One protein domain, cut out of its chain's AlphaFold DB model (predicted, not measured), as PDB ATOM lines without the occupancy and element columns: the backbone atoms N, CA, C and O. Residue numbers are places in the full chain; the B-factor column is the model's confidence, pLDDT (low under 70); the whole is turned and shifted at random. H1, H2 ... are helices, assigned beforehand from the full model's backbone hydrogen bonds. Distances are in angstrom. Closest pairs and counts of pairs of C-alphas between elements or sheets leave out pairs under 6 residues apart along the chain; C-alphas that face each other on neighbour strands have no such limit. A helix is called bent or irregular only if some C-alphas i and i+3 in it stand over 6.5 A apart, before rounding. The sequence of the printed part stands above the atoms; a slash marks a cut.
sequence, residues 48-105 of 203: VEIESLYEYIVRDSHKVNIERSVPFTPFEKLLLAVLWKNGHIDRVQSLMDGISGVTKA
ATOM      1  N   VAL A  48     208.375 125.838 179.614       95.50
ATOM      2  CA  VAL A  48     207.961 127.050 180.345       95.50
ATOM      3  C   VAL A  48     208.575 128.326 179.756       95.50
ATOM      4  O   VAL A  48     207.909 129.359 179.714       95.50
ATOM      5  N   GLU A  49     209.806 128.258 179.242       95.19
ATOM      6  CA  GLU A  49     210.442 129.387 178.559       95.19
ATOM      7  C   GLU A  49     209.733 129.666 177.236       95.19
ATOM      8  O   GLU A  49     209.433 130.821 176.941       95.19
ATOM      9  N   ILE A  50     209.377 128.623 176.480       94.88
ATOM     10  CA  ILE A  50     208.635 128.757 175.220       94.88
ATOM     11  C   ILE A  50     207.288 129.445 175.451       94.88
ATOM     12  O   ILE A  50     206.945 130.368 174.715       94.88
ATOM     13  N   GLU A  51     206.544 129.053 176.489       94.25
ATOM     14  CA  GLU A  51     205.273 129.711 176.801       94.25
ATOM     15  C   GLU A  51     205.452 131.194 177.152       94.25
ATOM     16  O   GLU A  51     204.656 132.025 176.708       94.25
ATOM     17  N   SER A  52     206.527 131.548 177.865       93.19
ATOM     18  CA  SER A  52     206.839 132.948 178.185       93.19
ATOM     19  C   SER A  52     207.168 133.796 176.946       93.19
ATOM     20  O   SER A  52     206.884 134.995 176.921       93.19
ATOM     21  N   LEU A  53     207.677 133.190 175.862       93.25
ATOM     22  CA  LEU A  53     207.961 133.914 174.615       93.25
ATOM     23  C   LEU A  53     206.697 134.527 174.003       93.25
ATOM     24  O   LEU A  53     206.783 135.560 173.338       93.25
ATOM     25  N   TYR A  54     205.515 133.954 174.238       92.25
ATOM     26  CA  TYR A  54     204.262 134.484 173.691       92.25
ATOM     27  C   TYR A  54     203.793 135.794 174.341       92.25
ATOM     28  O   TYR A  54     202.876 136.434 173.831       92.25
ATOM     29  N   GLU A  55     204.459 136.271 175.394       90.44
ATOM     30  CA  GLU A  55     204.313 137.662 175.847       90.44
ATOM     31  C   GLU A  55     204.935 138.673 174.864       90.44
ATOM     32  O   GLU A  55     204.618 139.869 174.895       90.44
ATOM     33  N   TYR A  56     205.837 138.194 174.005       92.12
ATOM     34  CA  TYR A  56     206.620 138.959 173.034       92.12
ATOM     35  C   TYR A  56     206.309 138.565 171.589       92.12
ATOM     36  O   TYR A  56     206.663 139.300 170.668       92.12
ATOM     37  N   ILE A  57     205.663 137.419 171.380       93.25
ATOM     38  CA  ILE A  57     205.381 136.825 170.078       93.25
ATOM     39  C   ILE A  57     203.872 136.637 169.909       93.25
ATOM     40  O   ILE A  57     203.202 136.055 170.757       93.25
ATOM     41  N   VAL A  58     203.330 137.074 168.775       93.44
ATOM     42  CA  VAL A  58     201.930 136.820 168.415       93.44
ATOM     43  C   VAL A  58     201.757 135.335 168.085       93.44
ATOM     44  O   VAL A  58     202.340 134.871 167.106       93.44
ATOM     45  N   ARG A  59     200.939 134.604 168.857       90.31
ATOM     46  CA  ARG A  59     200.761 133.139 168.741       90.31
ATOM     47  C   ARG A  59     200.479 132.665 167.313       90.31
ATOM     48  O   ARG A  59     201.206 131.820 166.816       90.31
ATOM     49  N   ASP A  60     199.506 133.263 166.630       88.94
ATOM     50  CA  ASP A  60     199.068 132.769 165.314       88.94
ATOM     51  C   ASP A  60     200.066 133.042 164.185       88.94
ATOM     52  O   ASP A  60     200.131 132.301 163.205       88.94
ATOM     53  N   SER A  61     200.826 134.135 164.287       90.44
ATOM     54  CA  SER A  61     201.725 134.570 163.211       90.44
ATOM     55  C   SER A  61     203.195 134.311 163.502       90.44
ATOM     56  O   SER A  61     204.010 134.442 162.593       90.44
ATOM     57  N   HIS A  62     203.542 134.001 164.753       92.69
ATOM     58  CA  HIS A  62     204.906 133.907 165.266       92.69
ATOM     59  C   HIS A  62     205.758 135.180 165.098       92.69
ATOM     60  O   HIS A  62     206.978 135.153 165.259       92.69
ATOM     61  N   LYS A  63     205.139 136.324 164.794       92.94
ATOM     62  CA  LYS A  63     205.839 137.605 164.654       92.94
ATOM     63  C   LYS A  63     206.072 138.263 166.008       92.94
ATOM     64  O   LYS A  63     205.273 138.100 166.930       92.94
ATOM     65  N   VAL A  64     207.135 139.064 166.094       92.62
ATOM     66  CA  VAL A  64     207.390 139.924 167.258       92.62
ATOM     67  C   VAL A  64     206.222 140.893 167.442       92.62
ATOM     68  O   VAL A  64     205.848 141.612 166.516       92.62
ATOM     69  N   ASN A  65     205.660 140.919 168.646       92.75
ATOM     70  CA  ASN A  65     204.595 141.824 169.043       92.75
ATOM     71  C   ASN A  65     205.180 143.192 169.428       92.75
ATOM     72  O   ASN A  65     205.532 143.436 170.582       92.75
ATOM     73  N   ILE A  66     205.313 144.078 168.439       88.31
ATOM     74  CA  ILE A  66     205.854 145.435 168.627       88.31
ATOM     75  C   ILE A  66     204.880 146.339 169.402       88.31
ATOM     76  O   ILE A  66     205.319 147.243 170.107       88.31
ATOM     77  N   GLU A  67     203.575 146.071 169.315       86.12
ATOM     78  CA  GLU A  67     202.499 146.873 169.922       86.12
ATOM     79  C   GLU A  67     202.053 146.337 171.292       86.12
ATOM     80  O   GLU A  67     200.969 146.653 171.784       86.12
ATOM     81  N   ARG A  68     202.877 145.497 171.927       88.56
ATOM     82  CA  ARG A  68     202.572 144.914 173.238       88.56
ATOM     83  C   ARG A  68     202.358 145.991 174.311       88.56
ATOM     84  O   ARG A  68     203.002 147.038 174.309       88.56
ATOM     85  N   SER A  69     201.492 145.690 175.281       80.88
ATOM     86  CA  SER A  69     201.155 146.597 176.388       80.88
ATOM     87  C   SER A  69     202.307 146.812 177.377       80.88
ATOM     88  O   SER A  69     202.401 147.877 177.985       80.88
ATOM     89  N   VAL A  70     203.188 145.819 177.535       85.06
ATOM     90  CA  VAL A  70     204.363 145.888 178.414       85.06
ATOM     91  C   VAL A  70     205.584 146.362 177.617       85.06
ATOM     92  O   VAL A  70     206.020 145.657 176.703       85.06
ATOM     93  N   PRO A  71     206.189 147.516 177.952       87.88
ATOM     94  CA  PRO A  71     207.350 148.023 177.231       87.88
ATOM     95  C   PRO A  71     208.529 147.049 177.248       87.88
ATOM     96  O   PRO A  71     208.784 146.382 178.248       87.88
ATOM     97  N   PHE A  72     209.306 147.034 176.164       91.81
ATOM     98  CA  PHE A  72     210.568 146.299 176.128       91.81
ATOM     99  C   PHE A  72     211.567 146.846 177.159       91.81
ATOM    100  O   PHE A  72     211.740 148.070 177.295       91.81
ATOM    101  N   THR A  73     212.280 145.942 177.826       94.81
ATOM    102  CA  THR A  73     213.416 146.277 178.687       94.81
ATOM    103  C   THR A  73     214.543 146.926 177.867       94.81
ATOM    104  O   THR A  73     214.600 146.769 176.642       94.81
ATOM    105  N   PRO A  74     215.478 147.666 178.494       96.94
ATOM    106  CA  PRO A  74     216.617 148.239 177.773       96.94
ATOM    107  C   PRO A  74     217.432 147.198 176.989       96.94
ATOM    108  O   PRO A  74     217.854 147.470 175.866       96.94
ATOM    109  N   PHE A  75     217.607 145.997 177.547       95.94
ATOM    110  CA  PHE A  75     218.336 144.918 176.883       95.94
ATOM    111  C   PHE A  75     217.562 144.344 175.687       95.94
ATOM    112  O   PHE A  75     218.127 144.195 174.607       95.94
ATOM    113  N   GLU A  76     216.253 144.121 175.824       93.94
ATOM    114  CA  GLU A  76     215.396 143.689 174.709       93.94
ATOM    115  C   GLU A  76     215.384 144.711 173.567       93.94
ATOM    116  O   GLU A  76     215.492 144.332 172.402       93.94
ATOM    117  N   LYS A  77     215.324 146.013 173.882       94.56
ATOM    118  CA  LYS A  77     215.432 147.088 172.880       94.56
ATOM    119  C   LYS A  77     216.752 147.022 172.125       94.56
ATOM    120  O   LYS A  77     216.757 147.217 170.912       94.56
ATOM    121  N   LEU A  78     217.855 146.734 172.817       96.94
ATOM    122  CA  LEU A  78     219.167 146.591 172.192       96.94
ATOM    123  C   LEU A  78     219.203 145.388 171.237       96.94
ATOM    124  O   LEU A  78     219.639 145.530 170.095       96.94
ATOM    125  N   LEU A  79     218.689 144.231 171.662       94.31
ATOM    126  CA  LEU A  79     218.600 143.039 170.810       94.31
ATOM    127  C   LEU A  79     217.697 143.281 169.592       94.31
ATOM    128  O   LEU A  79     218.084 142.977 168.461       94.31
ATOM    129  N   LEU A  80     216.529 143.894 169.796       93.31
ATOM    130  CA  LEU A  80     215.619 144.272 168.716       93.31
ATOM    131  C   LEU A  80     216.252 145.284 167.763       93.31
ATOM    132  O   LEU A  80     216.084 145.144 166.556       93.31
ATOM    133  N   ALA A  81     217.020 146.257 168.259       95.44
ATOM    134  CA  ALA A  81     217.728 147.218 167.419       95.44
ATOM    135  C   ALA A  81     218.760 146.527 166.515       95.44
ATOM    136  O   ALA A  81     218.841 146.841 165.327       95.44
ATOM    137  N   VAL A  82     219.499 145.540 167.038       96.31
ATOM    138  CA  VAL A  82     220.436 144.726 166.243       96.31
ATOM    139  C   VAL A  82     219.692 143.924 165.174       96.31
ATOM    140  O   VAL A  82     220.119 143.900 164.017       96.31
ATOM    141  N   LEU A  83     218.570 143.288 165.518       93.31
ATOM    142  CA  LEU A  83     217.762 142.540 164.551       93.31
ATOM    143  C   LEU A  83     217.164 143.460 163.482       93.31
ATOM    144  O   LEU A  83     217.254 143.158 162.293       93.31
ATOM    145  N   TRP A  84     216.603 144.597 163.886       93.69
ATOM    146  CA  TRP A  84     216.009 145.592 162.997       93.69
ATOM    147  C   TRP A  84     217.042 146.158 162.023       93.69
ATOM    148  O   TRP A  84     216.836 146.117 160.812       93.69
ATOM    149  N   LYS A  85     218.200 146.602 162.532       96.19
ATOM    150  CA  LYS A  85     219.275 147.209 161.732       96.19
ATOM    151  C   LYS A  85     219.805 146.279 160.639       96.19
ATOM    152  O   LYS A  85     220.283 146.765 159.610       96.19
ATOM    153  N   ASN A  86     219.735 144.970 160.879       92.69
ATOM    154  CA  ASN A  86     220.170 143.929 159.955       92.69
ATOM    155  C   ASN A  86     219.032 143.371 159.078       92.69
ATOM    156  O   ASN A  86     219.285 142.502 158.250       92.69
ATOM    157  N   GLY A  87     217.783 143.829 159.242       89.75
ATOM    158  CA  GLY A  87     216.629 143.284 158.513       89.75
ATOM    159  C   GLY A  87     216.302 141.836 158.902       89.75
ATOM    160  O   GLY A  87     215.906 141.030 158.066       89.75
ATOM    161  N   HIS A  88     216.539 141.469 160.163       90.94
ATOM    162  CA  HIS A  88     216.465 140.097 160.673       90.94
ATOM    163  C   HIS A  88     215.258 139.827 161.583       90.94
ATOM    164  O   HIS A  88     215.138 138.709 162.076       90.94
ATOM    165  N   ILE A  89     214.362 140.793 161.807       89.81
ATOM    166  CA  ILE A  89     213.193 140.608 162.691       89.81
ATOM    167  C   ILE A  89     212.353 139.394 162.273       89.81
ATOM    168  O   ILE A  89     212.028 138.557 163.113       89.81
ATOM    169  N   ASP A  90     212.097 139.220 160.977       88.12
ATOM    170  CA  ASP A  90     211.296 138.098 160.462       88.12
ATOM    171  C   ASP A  90     211.969 136.724 160.656       88.12
ATOM    172  O   ASP A  90     211.337 135.676 160.514       88.12
ATOM    173  N   ARG A  91     213.257 136.684 161.022       90.81
ATOM    174  CA  ARG A  91     213.936 135.427 161.372       90.81
ATOM    175  C   ARG A  91     213.459 134.884 162.714       90.81
ATOM    176  O   ARG A  91     213.482 133.669 162.887       90.81
ATOM    177  N   VAL A  92     212.971 135.743 163.613       93.19
ATOM    178  CA  VAL A  92     212.323 135.316 164.864       93.19
ATOM    179  C   VAL A  92     211.087 134.475 164.554       93.19
ATOM    180  O   VAL A  92     210.928 133.405 165.132       93.19
ATOM    181  N   GLN A  93     210.289 134.879 163.558       93.19
ATOM    182  CA  GLN A  93     209.151 134.089 163.081       93.19
ATOM    183  C   GLN A  93     209.587 132.692 162.633       93.19
ATOM    184  O   GLN A  93     209.002 131.696 163.036       93.19
ATOM    185  N   SER A  94     210.669 132.610 161.853       93.12
ATOM    186  CA  SER A  94     211.194 131.321 161.394       93.12
ATOM    187  C   SER A  94     211.702 130.449 162.549       93.12
ATOM    188  O   SER A  94     211.487 129.242 162.521       93.12
ATOM    189  N   LEU A  95     212.343 131.029 163.572       94.88
ATOM    190  CA  LEU A  95     212.762 130.294 164.774       94.88
ATOM    191  C   LEU A  95     211.553 129.729 165.526       94.88
ATOM    192  O   LEU A  95     211.523 128.536 165.821       94.88
ATOM    193  N   MET A  96     210.539 130.561 165.760       95.00
ATOM    194  CA  MET A  96     209.293 130.172 166.425       95.00
ATOM    195  C   MET A  96     208.502 129.122 165.634       95.00
ATOM    196  O   MET A  96     207.971 128.185 166.230       95.00
ATOM    197  N   ASP A  97     208.490 129.202 164.299       94.06
ATOM    198  CA  ASP A  97     207.955 128.149 163.425       94.06
ATOM    199  C   ASP A  97     208.678 126.810 163.664       94.06
ATOM    200  O   ASP A  97     208.061 125.746 163.645       94.06
ATOM    201  N   GLY A  98     209.994 126.856 163.883       94.25
ATOM    202  CA  GLY A  98     210.820 125.688 164.179       94.25
ATOM    203  C   GLY A  98     210.496 125.075 165.535       94.25
ATOM    204  O   GLY A  98     210.221 123.878 165.606       94.25
ATOM    205  N   ILE A  99     210.471 125.919 166.570       95.62
ATOM    206  CA  ILE A  99     210.112 125.578 167.955       95.62
ATOM    207  C   ILE A  99     208.724 124.928 168.009       95.62
ATOM    208  O   ILE A  99     208.544 123.884 168.627       95.62
ATOM    209  N   SER A 100     207.758 125.500 167.290       91.81
ATOM    210  CA  SER A 100     206.361 125.041 167.274       91.81
ATOM    211  C   SER A 100     206.115 123.856 166.329       91.81
ATOM    212  O   SER A 100     204.979 123.426 166.140       91.81
ATOM    213  N   GLY A 101     207.158 123.333 165.673       89.88
ATOM    214  CA  GLY A 101     207.061 122.159 164.806       89.88
ATOM    215  C   GLY A 101     206.462 122.404 163.416       89.88
ATOM    216  O   GLY A 101     206.294 121.441 162.660       89.88
ATOM    217  N   VAL A 102     206.226 123.656 163.010       85.75
ATOM    218  CA  VAL A 102     205.674 124.013 161.693       85.75
ATOM    219  C   VAL A 102     206.564 123.455 160.576       85.75
ATOM    220  O   VAL A 102     207.791 123.620 160.538       85.75
ATOM    221  N   THR A 103     205.953 122.718 159.649       75.12
ATOM    222  CA  THR A 103     206.687 121.931 158.646       75.12
ATOM    223  C   THR A 103     207.108 122.758 157.435       75.12
ATOM    224  O   THR A 103     208.171 122.500 156.863       75.12
ATOM    225  N   LYS A 104     206.341 123.794 157.081       74.44
ATOM    226  CA  LYS A 104     206.586 124.668 155.927       74.44
ATOM    227  C   LYS A 104     207.073 126.043 156.380       74.44
ATOM    228  O   LYS A 104     206.521 126.609 157.313       74.44
ATOM    229  N   ALA A 105     208.101 126.583 155.726       71.31
ATOM    230  CA  ALA A 105     208.530 127.950 156.009       71.31
ATOM    231  C   ALA A 105     207.494 128.947 155.487       71.31
ATOM    232  O   ALA A 105     207.035 128.815 154.350       71.31
TER     233      ALA A 105
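This is residues 48 to 105 of the 203 residues of an uncharacterized protein of Proteobacteria bacterium (UniProt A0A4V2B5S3). What shape do these atoms make? Two helices, H2 and H3, meet near their ends as an L, and the long link of residues 54 to 73 winds across the open side between them. The short helix H1 sits to the side of H3, only just apart from it with 8.1 A between their closest C-alphas, and is apart from H2, while residues 73 to 79, of which 74 to 79 belong to H2, stick out at one end. What is it built of? The printed part has 58 residues with three named helices, in the order H1, H2, H3, and no named strand; the class is all helix, with 29 of the 58 residues in the helices. How large and how dense is it? It is compact, with a radius of gyration of the C-alphas of 11.6 A and spans of 33 by 26 by 18 A.

How does the longest helix stand to the helix after it? H2, residues 74 to 85, and H3, residues 89 to 99, are close but not clearly touching, with 2 pairs of C-alphas within 8 A. Their closest C-alphas, those of Leu 83 and Ile 89, are 5.3 A apart. Their lines stand about perpendicular, at 74 degrees, and their centres are 15.9 A apart. Where is the remaining helix? H1, residues 48 to 53, is apart from H2. It is also apart from H3, but only just, with 8.1 A between their closest C-alphas. Do the helix backbones hold their O to N spacing? In H1 and H2 every O i to N i+4 pair is within hydrogen-bond range. In H3 it is 6 of 7.

Where is the longest helix? H2 has 12 residues and measures 16.3 A from C-alpha 74 at (216.617, 148.239, 177.773) to C-alpha 85 at (219.275, 147.209, 161.732). Where do the other two run? H3, residues 89 to 99, measures 16.2 A from first to last C-alpha and ends with C-alpha 99 at (210.112, 125.578, 167.955). H1, residues 48 to 53, measures 8.9 A and begins with C-alpha 48 at (207.961, 127.050, 180.345). Is any helix bent or irregular? None of the three is bent or irregular.

How far does it reach? The two C-alphas farthest apart, those of Pro 74 and Thr 103, are 34.0 A apart. Which link is long, and is there a cut? The link from H1 to H2 is long, with 20 residues, and the link from H2 to H3 is tight, with 3. The printed part has no cut. How confident is the model? The mean pLDDT of the printed part is 91.3, and no printed residue is under 70.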